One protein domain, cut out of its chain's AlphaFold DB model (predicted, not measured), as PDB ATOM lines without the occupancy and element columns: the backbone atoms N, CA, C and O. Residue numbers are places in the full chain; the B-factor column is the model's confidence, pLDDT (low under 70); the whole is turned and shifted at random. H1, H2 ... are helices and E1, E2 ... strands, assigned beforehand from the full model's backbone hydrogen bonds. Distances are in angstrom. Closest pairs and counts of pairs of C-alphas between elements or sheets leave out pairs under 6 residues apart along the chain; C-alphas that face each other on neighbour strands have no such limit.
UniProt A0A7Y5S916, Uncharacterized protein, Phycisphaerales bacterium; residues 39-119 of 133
ATOM      1  N   SER A  39     191.058 118.036 163.055       87.69
ATOM      2  CA  SER A  39     189.810 118.012 162.299       87.69
ATOM      3  C   SER A  39     188.703 118.697 163.105       87.69
ATOM      4  O   SER A  39     188.673 118.608 164.340       87.69
ATOM      5  N   ILE A  40     187.795 119.394 162.425       91.50
ATOM      6  CA  ILE A  40     186.662 120.081 163.051       91.50
ATOM      7  C   ILE A  40     185.395 119.324 162.671       91.50
ATOM      8  O   ILE A  40     185.180 118.979 161.514       91.50
ATOM      9  N   TRP A  41     184.567 119.040 163.666       93.75
ATOM     10  CA  TRP A  41     183.356 118.252 163.522       93.75
ATOM     11  C   TRP A  41     182.185 119.002 164.126       93.75
ATOM     12  O   TRP A  41     182.320 119.681 165.142       93.75
ATOM     13  N   GLN A  42     181.018 118.842 163.526       94.81
ATOM     14  CA  GLN A  42     179.764 119.375 164.024       94.81
ATOM     15  C   GLN A  42     178.822 118.220 164.338       94.81
ATOM     16  O   GLN A  42     178.748 117.241 163.602       94.81
ATOM     17  N   CYS A  43     178.113 118.289 165.459       95.25
ATOM     18  CA  CYS A  43     177.149 117.260 165.815       95.25
ATOM     19  C   CYS A  43     176.037 117.168 164.761       95.25
ATOM     20  O   CYS A  43     175.413 118.173 164.436       95.25
ATOM     21  N   SER A  44     175.730 115.950 164.306       93.00
ATOM     22  CA  SER A  44     174.616 115.693 163.378       93.00
ATOM     23  C   SER A  44     173.230 116.005 163.964       93.00
ATOM     24  O   SER A  44     172.246 116.079 163.230       93.00
ATOM     25  N   ASP A  45     173.117 116.179 165.285       93.56
ATOM     26  CA  ASP A  45     171.871 116.591 165.923       93.56
ATOM     27  C   ASP A  45     171.652 118.096 165.796       93.56
ATOM     28  O   ASP A  45     172.355 118.883 166.434       93.56
ATOM     29  N   THR A  46     170.600 118.501 165.087       89.00
ATOM     30  CA  THR A  46     170.217 119.916 164.966       89.00
ATOM     31  C   THR A  46     169.876 120.560 166.310       89.00
ATOM     32  O   THR A  46     169.986 121.776 166.445       89.00
ATOM     33  N   LYS A  47     169.497 119.769 167.326       92.94
ATOM     34  CA  LYS A  47     169.241 120.277 168.684       92.94
ATOM     35  C   LYS A  47     170.516 120.528 169.483       92.94
ATOM     36  O   LYS A  47     170.513 121.388 170.356       92.94
ATOM     37  N   CYS A  48     171.570 119.751 169.236       93.31
ATOM     38  CA  CYS A  48     172.837 119.895 169.950       93.31
ATOM     39  C   CYS A  48     173.719 120.931 169.260       93.31
ATOM     40  O   CYS A  48     174.225 121.828 169.922       93.31
ATOM     41  N   ASN A  49     173.871 120.797 167.939       89.75
ATOM     42  CA  ASN A  49     174.610 121.699 167.061       89.75
ATOM     43  C   ASN A  49     176.039 122.043 167.535       89.75
ATOM     44  O   ASN A  49     176.589 123.087 167.193       89.75
ATOM     45  N   GLU A  50     176.631 121.176 168.362       93.88
ATOM     46  CA  GLU A  50     177.938 121.418 168.960       93.88
ATOM     47  C   GLU A  50     179.041 121.239 167.926       93.88
ATOM     48  O   GLU A  50     179.102 120.200 167.263       93.88
ATOM     49  N   VAL A  51     179.952 122.205 167.864       93.12
ATOM     50  CA  VAL A  51     181.196 122.105 167.103       93.12
ATOM     51  C   VAL A  51     182.313 121.673 168.044       93.12
ATOM     52  O   VAL A  51     182.521 122.274 169.095       93.12
ATOM     53  N   PHE A  52     183.043 120.631 167.674       94.25
ATOM     54  CA  PHE A  52     184.133 120.078 168.462       94.25
ATOM     55  C   PHE A  52     185.331 119.742 167.576       94.25
ATOM     56  O   PHE A  52     185.219 119.541 166.370       94.25
ATOM     57  N   ARG A  53     186.511 119.725 168.190       91.88
ATOM     58  CA  ARG A  53     187.794 119.524 167.516       91.88
ATOM     59  C   ARG A  53     188.361 118.172 167.916       91.88
ATOM     60  O   ARG A  53     188.379 117.854 169.103       91.88
ATOM     61  N   VAL A  54     188.818 117.396 166.942       90.38
ATOM     62  CA  VAL A  54     189.355 116.051 167.169       90.38
ATOM     63  C   VAL A  54     190.738 115.956 166.550       90.38
ATOM     64  O   VAL A  54     190.930 116.293 165.377       90.38
ATOM     65  N   LYS A  55     191.710 115.500 167.341       89.69
ATOM     66  CA  LYS A  55     193.063 115.256 166.847       89.69
ATOM     67  C   LYS A  55     193.052 114.039 165.930       89.69
ATOM     68  O   LYS A  55     192.378 113.049 166.204       89.69
ATOM     69  N   ARG A  56     193.873 114.059 164.883       84.62
ATOM     70  CA  ARG A  56     194.042 112.911 163.983       84.62
ATOM     71  C   ARG A  56     194.387 111.606 164.713       84.62
ATOM     72  O   ARG A  56     193.889 110.554 164.327       84.62
ATOM     73  N   GLY A  57     195.188 111.663 165.780       84.50
ATOM     74  CA  GLY A  57     195.495 110.490 166.609       84.50
ATOM     75  C   GLY A  57     194.249 109.854 167.237       84.50
ATOM     76  O   GLY A  57     194.107 108.632 167.216       84.50
ATOM     77  N   ASP A  58     193.313 110.681 167.703       87.12
ATOM     78  CA  ASP A  58     192.056 110.224 168.300       87.12
ATOM     79  C   ASP A  58     191.112 109.660 167.231       87.12
ATOM     80  O   ASP A  58     190.490 108.623 167.444       87.12
ATOM     81  N   LEU A  59     191.057 110.276 166.042       89.19
ATOM     82  CA  LEU A  59     190.296 109.730 164.910       89.19
ATOM     83  C   LEU A  59     190.793 108.341 164.494       89.19
ATOM     84  O   LEU A  59     189.987 107.449 164.239       89.19
ATOM     85  N   LEU A  60     192.113 108.138 164.456       89.00
ATOM     86  CA  LEU A  60     192.701 106.834 164.147       89.00
ATOM     87  C   LEU A  60     192.371 105.787 165.219       89.00
ATOM     88  O   LEU A  60     192.168 104.621 164.883       89.00
ATOM     89  N   ALA A  61     192.296 106.186 166.492       87.50
ATOM     90  CA  ALA A  61     191.835 105.303 167.559       87.50
ATOM     91  C   ALA A  61     190.364 104.908 167.350       87.50
ATOM     92  O   ALA A  61     190.050 103.721 167.328       87.50
ATOM     93  N   VAL A  62     189.484 105.876 167.062       88.50
ATOM     94  CA  VAL A  62     188.066 105.612 166.755       88.50
ATOM     95  C   VAL A  62     187.915 104.685 165.544       88.50
ATOM     96  O   VAL A  62     187.114 103.748 165.585       88.50
ATOM     97  N   GLN A  63     188.711 104.889 164.493       91.06
ATOM     98  CA  GLN A  63     188.717 104.028 163.311       91.06
ATOM     99  C   GLN A  63     189.152 102.600 163.633       91.06
ATOM    100  O   GLN A  63     188.552 101.655 163.124       91.06
ATOM    101  N   ARG A  64     190.163 102.430 164.489       90.00
ATOM    102  CA  ARG A  64     190.614 101.108 164.933       90.00
ATOM    103  C   ARG A  64     189.538 100.382 165.740       90.00
ATOM    104  O   ARG A  64     189.353  99.186 165.547       90.00
ATOM    105  N   ASP A  65     188.828 101.106 166.600       88.62
ATOM    106  CA  ASP A  65     187.869 100.518 167.536       88.62
ATOM    107  C   ASP A  65     186.504 100.235 166.892       88.62
ATOM    108  O   ASP A  65     185.828  99.272 167.251       88.62
ATOM    109  N   THR A  66     186.079 101.075 165.945       87.38
ATOM    110  CA  THR A  66     184.720 101.031 165.374       87.38
ATOM    111  C   THR A  66     184.673 100.659 163.894       87.38
ATOM    112  O   THR A  66     183.592 100.419 163.360       87.38
ATOM    113  N   GLY A  67     185.817 100.649 163.205       87.81
ATOM    114  CA  GLY A  67     185.889 100.529 161.747       87.81
ATOM    115  C   GLY A  67     185.479 101.800 160.989       87.81
ATOM    116  O   GLY A  67     185.527 101.813 159.762       87.81
ATOM    117  N   SER A  68     185.095 102.873 161.691       85.50
ATOM    118  CA  SER A  68     184.678 104.155 161.119       85.50
ATOM    119  C   SER A  68     185.553 105.295 161.635       85.50
ATOM    120  O   SER A  68     185.874 105.346 162.815       85.50
ATOM    121  N   ALA A  69     185.902 106.251 160.775       87.56
ATOM    122  CA  ALA A  69     186.640 107.456 161.166       87.56
ATOM    123  C   ALA A  69     185.717 108.596 161.650       87.56
ATOM    124  O   ALA A  69     186.099 109.760 161.599       87.56
ATOM    125  N   ILE A  70     184.490 108.278 162.084       92.06
ATOM    126  CA  ILE A  70     183.485 109.270 162.486       92.06
ATOM    127  C   ILE A  70     183.411 109.340 164.022       92.06
ATOM    128  O   ILE A  70     182.924 108.395 164.654       92.06
ATOM    129  N   PRO A  71     183.850 110.444 164.650       93.06
ATOM    130  CA  PRO A  71     183.789 110.616 166.091       93.06
ATOM    131  C   PRO A  71     182.353 110.870 166.569       93.06
ATOM    132  O   PRO A  71     181.496 111.397 165.851       93.06
ATOM    133  N   LYS A  72     182.093 110.524 167.832       93.50
ATOM    134  CA  LYS A  72     180.842 110.861 168.523       93.50
ATOM    135  C   LYS A  72     180.959 112.237 169.173       93.50
ATOM    136  O   LYS A  72     181.988 112.577 169.747       93.50
ATOM    137  N   CYS A  73     179.878 113.004 169.125       93.94
ATOM    138  CA  CYS A  73     179.754 114.281 169.803       93.94
ATOM    139  C   CYS A  73     179.916 114.091 171.322       93.94
ATOM    140  O   CYS A  73     179.194 113.277 171.905       93.94
ATOM    141  N   PRO A  74     180.780 114.874 171.992       93.12
ATOM    142  CA  PRO A  74     181.031 114.731 173.427       93.12
ATOM    143  C   PRO A  74     179.826 115.106 174.305       93.12
ATOM    144  O   PRO A  74     179.766 114.697 175.459       93.12
ATOM    145  N   LYS A  75     178.861 115.877 173.779       94.00
ATOM    146  CA  LYS A  75     177.676 116.320 174.534       94.00
ATOM    147  C   LYS A  75     176.509 115.337 174.489       94.00
ATOM    148  O   LYS A  75     175.842 115.143 175.498       94.00
ATOM    149  N   CYS A  76     176.222 114.755 173.325       93.25
ATOM    150  CA  CYS A  76     175.018 113.937 173.123       93.25
ATOM    151  C   CYS A  76     175.290 112.539 172.549       93.25
ATOM    152  O   CYS A  76     174.348 111.796 172.277       93.25
ATOM    153  N   SER A  77     176.558 112.176 172.340       92.50
ATOM    154  CA  SER A  77     177.002 110.867 171.840       92.50
ATOM    155  C   SER A  77     176.512 110.477 170.438       92.50
ATOM    156  O   SER A  77     176.785 109.361 169.989       92.50
ATOM    157  N   LYS A  78     175.822 111.373 169.719       94.38
ATOM    158  CA  LYS A  78     175.473 111.188 168.301       94.38
ATOM    159  C   LYS A  78     176.685 111.427 167.405       94.38
ATOM    160  O   LYS A  78     177.661 112.031 167.834       94.38
ATOM    161  N   LEU A  79     176.631 110.950 166.166       93.69
ATOM    162  CA  LEU A  79     177.744 111.077 165.221       93.69
ATOM    163  C   LEU A  79     178.010 112.543 164.853       93.69
ATOM    164  O   LEU A  79     177.086 113.362 164.831       93.69
ATOM    165  N   GLY A  80     179.271 112.868 164.593       93.44
ATOM    166  CA  GLY A  80     179.662 114.133 163.985       93.44
ATOM    167  C   GLY A  80     179.630 114.078 162.457       93.44
ATOM    168  O   GLY A  80     179.749 113.010 161.863       93.44
ATOM    169  N   THR A  81     179.540 115.249 161.844       92.12
ATOM    170  CA  THR A  81     179.830 115.507 160.433       92.12
ATOM    171  C   THR A  81     181.076 116.381 160.372       92.12
ATOM    172  O   THR A  81     181.200 117.327 161.151       92.12
ATOM    173  N   GLU A  82     182.022 116.050 159.499       90.69
ATOM    174  CA  GLU A  82     183.228 116.858 159.313       90.69
ATOM    175  C   GLU A  82     182.863 118.212 158.692       90.69
ATOM    176  O   GLU A  82     182.064 118.283 157.756       90.69
ATOM    177  N   VAL A  83     183.438 119.286 159.227       92.00
ATOM    178  CA  VAL A  83     183.211 120.662 158.777       92.00
ATOM    179  C   VAL A  83     184.533 121.411 158.672       92.00
ATOM    180  O   VAL A  83     185.518 121.083 159.331       92.00
ATOM    181  N   TYR A  84     184.542 122.468 157.873       89.19
ATOM    182  CA  TYR A  84     185.655 123.398 157.776       89.19
ATOM    183  C   TYR A  84     185.356 124.691 158.513       89.19
ATOM    184  O   TYR A  84     184.210 125.121 158.599       89.19
ATOM    185  N   GLU A  85     186.402 125.335 159.017       88.00
ATOM    186  CA  GLU A  85     186.324 126.640 159.665       88.00
ATOM    187  C   GLU A  85     186.918 127.713 158.754       88.00
ATOM    188  O   GLU A  85     188.023 127.584 158.227       88.00
ATOM    189  N   CYS A  86     186.186 128.809 158.565       86.12
ATOM    190  CA  CYS A  86     186.670 129.937 157.786       86.12
ATOM    191  C   CYS A  86     187.742 130.722 158.552       86.12
ATOM    192  O   CYS A  86     187.448 131.340 159.574       86.12
ATOM    193  N   GLN A  87     188.943 130.836 157.982       84.25
ATOM    194  CA  GLN A  87     190.055 131.618 158.548       84.25
ATOM    195  C   GLN A  87     189.761 133.117 158.752       84.25
ATOM    196  O   GLN A  87     190.474 133.795 159.485       84.25
ATOM    197  N   PHE A  88     188.726 133.660 158.101       85.62
ATOM    198  CA  PHE A  88     188.413 135.089 158.167       85.62
ATOM    199  C   PHE A  88     187.278 135.455 159.120       85.62
ATOM    200  O   PHE A  88     187.223 136.597 159.568       85.62
ATOM    201  N   CYS A  89     186.329 134.547 159.347       86.06
ATOM    202  CA  CYS A  89     185.134 134.831 160.150       86.06
ATOM    203  C   CYS A  89     184.828 133.759 161.190       86.06
ATOM    204  O   CYS A  89     183.835 133.889 161.896       86.06
ATOM    205  N   THR A  90     185.637 132.698 161.281       85.94
ATOM    206  CA  THR A  90     185.461 131.549 162.191       85.94
ATOM    207  C   THR A  90     184.144 130.779 162.030       85.94
ATOM    208  O   THR A  90     183.874 129.843 162.772       85.94
ATOM    209  N   GLY A  91     183.324 131.127 161.032       88.19
ATOM    210  CA  GLY A  91     182.120 130.378 160.692       88.19
ATOM    211  C   GLY A  91     182.475 128.992 160.162       88.19
ATOM    212  O   GLY A  91     183.389 128.863 159.340       88.19
ATOM    213  N   VAL A  92     181.741 127.976 160.620       91.06
ATOM    214  CA  VAL A  92     181.912 126.590 160.177       91.06
ATOM    215  C   VAL A  92     180.947 126.228 159.059       91.06
ATOM    216  O   VAL A  92     179.801 126.673 159.056       91.06
ATOM    217  N   PHE A  93     181.397 125.439 158.097       90.38
ATOM    218  CA  PHE A  93     180.589 125.029 156.956       90.38
ATOM    219  C   PHE A  93     180.965 123.621 156.504       90.38
ATOM    220  O   PHE A  93     182.105 123.188 156.663       90.38
ATOM    221  N   GLU A  94     179.999 122.907 155.940       88.00
ATOM    222  CA  GLU A  94     180.241 121.578 155.384       88.00
ATOM    223  C   GLU A  94     181.107 121.668 154.115       88.00
ATOM    224  O   GLU A  94     181.008 122.649 153.365       88.00
ATOM    225  N   PRO A  95     181.950 120.657 153.845       83.06
ATOM    226  CA  PRO A  95     182.681 120.565 152.591       83.06
ATOM    227  C   PRO A  95     181.736 120.617 151.387       83.06
ATOM    228  O   PRO A  95     180.691 119.963 151.371       83.06
ATOM    229  N   ALA A  96     182.142 121.318 150.331       78.31
ATOM    230  CA  ALA A  96     181.565 121.082 149.015       78.31
ATOM    231  C   ALA A  96     181.977 119.671 148.547       78.31
ATOM    232  O   ALA A  96     183.001 119.142 148.983       78.31
ATOM    233  N   GLY A  97     181.158 119.032 147.703       74.19
ATOM    234  CA  GLY A  97     181.276 117.613 147.329       74.19
ATOM    235  C   GLY A  97     182.713 117.071 147.190       74.19
ATOM    236  O   GLY A  97     183.620 117.760 146.723       74.19
ATOM    237  N   HIS A  98     182.910 115.815 147.606       74.12
ATOM    238  CA  HIS A  98     184.215 115.137 147.691       74.12
ATOM    239  C   HIS A  98     185.253 115.787 148.629       74.12
ATOM    240  O   HIS A  98     186.448 115.558 148.456       74.12
ATOM    241  N   GLY A  99     184.828 116.554 149.639       71.19
ATOM    242  CA  GLY A  99     185.759 117.138 150.616       71.19
ATOM    243  C   GLY A  99     186.483 118.380 150.090       71.19
ATOM    244  O   GLY A  99     187.603 118.671 150.499       71.19
ATOM    245  N   SER A 100     185.883 119.087 149.133       77.38
ATOM    246  CA  SER A 100     186.444 120.314 148.577       77.38
ATOM    247  C   SER A 100     185.981 121.544 149.363       77.38
ATOM    248  O   SER A 100     184.917 121.560 149.983       77.38
ATOM    249  N   TYR A 101     186.794 122.599 149.346       80.62
ATOM    250  CA  TYR A 101     186.380 123.903 149.856       80.62
ATOM    251  C   TYR A 101     185.546 124.619 148.786       80.62
ATOM    252  O   TYR A 101     185.927 124.586 147.615       80.62
ATOM    253  N   PRO A 102     184.442 125.293 149.151       83.38
ATOM    254  CA  PRO A 102     183.795 126.227 148.241       83.38
ATOM    255  C   PRO A 102     184.728 127.415 147.965       83.38
ATOM    256  O   PRO A 102     185.492 127.818 148.844       83.38
ATOM    257  N   ASP A 103     184.634 128.016 146.775       85.38
ATOM    258  CA  ASP A 103     185.482 129.157 146.389       85.38
ATOM    259  C   ASP A 103     185.358 130.327 147.367       85.38
ATOM    260  O   ASP A 103     186.350 130.971 147.695       85.38
ATOM    261  N   ASN A 104     184.145 130.579 147.865       87.88
ATOM    262  CA  ASN A 104     183.851 131.628 148.831       87.88
ATOM    263  C   ASN A 104     183.244 131.040 150.101       87.88
ATOM    264  O   ASN A 104     182.447 130.102 150.063       87.88
ATOM    265  N   CYS A 105     183.569 131.649 151.237       88.44
ATOM    266  CA  CYS A 105     182.966 131.301 152.508       88.44
ATOM    267  C   CYS A 105     181.459 131.607 152.485       88.44
ATOM    268  O   CYS A 105     181.092 132.758 152.232       88.44
ATOM    269  N   PRO A 106     180.587 130.646 152.838       90.19
ATOM    270  CA  PRO A 106     179.140 130.867 152.852       90.19
ATOM    271  C   PRO A 106     178.685 131.856 153.937       90.19
ATOM    272  O   PRO A 106     177.586 132.391 153.850       90.19
ATOM    273  N   HIS A 107     179.527 132.127 154.942       90.31
ATOM    274  CA  HIS A 107     179.208 133.047 156.042       90.31
ATOM    275  C   HIS A 107     179.635 134.490 155.773       90.31
ATOM    276  O   HIS A 107     178.904 135.415 156.109       90.31
ATOM    277  N   CYS A 108     180.823 134.702 155.195       89.06
ATOM    278  CA  CYS A 108     181.393 136.047 155.025       89.06
ATOM    279  C   CYS A 108     181.692 136.445 153.575       89.06
ATOM    280  O   CYS A 108     182.157 137.558 153.339       89.06
ATOM    281  N   GLY A 109     181.482 135.546 152.610       88.75
ATOM    282  CA  GLY A 109     181.697 135.798 151.183       88.75
ATOM    283  C   GLY A 109     183.161 135.934 150.754       88.75
ATOM    284  O   GLY A 109     183.420 136.175 149.579       88.75
ATOM    285  N   LYS A 110     184.129 135.789 151.669       85.44
ATOM    286  CA  LYS A 110     185.561 135.871 151.339       85.44
ATOM    287  C   LYS A 110     186.054 134.610 150.641       85.44
ATOM    288  O   LYS A 110     185.647 133.509 151.005       85.44
ATOM    289  N   HIS A 111     186.978 134.786 149.704       84.38
ATOM    290  CA  HIS A 111     187.564 133.709 148.913       84.38
ATOM    291  C   HIS A 111     188.450 132.781 149.763       84.38
ATOM    292  O   HIS A 111     189.324 133.257 150.489       84.38
ATOM    293  N   LEU A 112     188.213 131.469 149.695       77.00
ATOM    294  CA  LEU A 112     188.846 130.439 150.525       77.00
ATOM    295  C   LEU A 112     189.970 129.676 149.816       77.00
ATOM    296  O   LEU A 112     190.805 129.084 150.500       77.00
ATOM    297  N   ALA A 113     190.017 129.671 148.478       65.88
ATOM    298  CA  ALA A 113     191.035 128.907 147.764       65.88
ATOM    299  C   ALA A 113     192.432 129.510 147.994       65.88
ATOM    300  O   ALA A 113     192.705 130.669 147.667       65.88
ATOM    301  N   GLY A 114     193.296 128.685 148.591       51.59
ATOM    302  CA  GLY A 114     194.659 128.983 149.011       51.59
ATOM    303  C   GLY A 114     195.642 129.172 147.862       51.59
ATOM    304  O   GLY A 114     196.602 128.423 147.735       51.59
ATOM    305  N   ASP A 115     195.464 130.233 147.085       43.81
ATOM    306  CA  ASP A 115     196.565 130.854 146.359       43.81
ATOM    307  C   ASP A 115     197.185 131.928 147.266       43.81
ATOM    308  O   ASP A 115     197.173 133.122 146.976       43.81
ATOM    309  N   THR A 116     197.775 131.510 148.393       46.47
ATOM    310  CA  THR A 116     198.627 132.406 149.200       46.47
ATOM    311  C   THR A 116     199.762 133.002 148.355       46.47
ATOM    312  O   THR A 116     200.300 134.048 148.694       46.47
ATOM    313  N   SER A 117     200.065 132.413 147.190       43.50
ATOM    314  CA  SER A 117     200.952 132.954 146.156       43.50
ATOM    315  C   SER A 117     200.540 134.335 145.610       43.50
ATOM    316  O   SER A 117     201.413 135.094 145.187       43.50
ATOM    317  N   LYS A 118     199.245 134.685 145.625       47.38
ATOM    318  CA  LYS A 118     198.732 135.962 145.094       47.38
ATOM    319  C   LYS A 118     198.697 137.079 146.135       47.38
ATOM    320  O   LYS A 118     198.847 138.240 145.762       47.38
ATOM    321  N   ASP A 119     198.592 136.716 147.411       50.03
ATOM    322  CA  ASP A 119     198.554 137.655 148.540       50.03
ATOM    323  C   ASP A 119     199.911 137.813 149.253       50.03
ATOM    324  O   ASP A 119     200.080 138.697 150.097       50.03
TER     325      ASP A 119
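This is residues 39 to 119 of the 133 residues of an uncharacterized protein of Phycisphaerales bacterium (UniProt A0A7Y5S916). With little regular structure, this is a small, strongly twisted antiparallel sheet, E2 - E1 - E3, amid long loops, with H1 beyond one end and tiny H2 far off at the other. The 81 printed residues run E1, E2, H1, E3, H2; the class is mixed, with 31 residues in named elements. The whole is only just loose, close to compact, with radius of gyration of the C-alphas 14.3 A, spanning 43 by 28 by 20 A.

E1 is residues 39 to 43, 13.2 A, beginning at C-alpha 39 (189.810, 118.012, 162.299). E2 is residues 51 to 55, 13.7 A; E3, residues 80 to 85, 14.8 A. H1 is residues 56 to 66, 15.2 A; H2, residues 116 to 119, 5.3 A, ends at C-alpha 119 (198.554, 137.655, 148.540).

Within hydrogen-bond range are N 41 and O 52, 2.8 A, in the hairpin E1 and E2, and N 42 and O 81, 2.8 A, between antiparallel E1 and E3. E2, H1 and E3 form a split strand-helix-strand unit, two strands of one sheet with a helix between them along the chain and E1 between them in the sheet, and its crossover is right-handed. H1 is not on the sheet; its O i to N i+4 pairs are each within range, while H2 is too short for one.

The printed part has no cut. Links H1 to E3 and E3 to H2 are long. Residues 113 to 119 have pLDDT under 70.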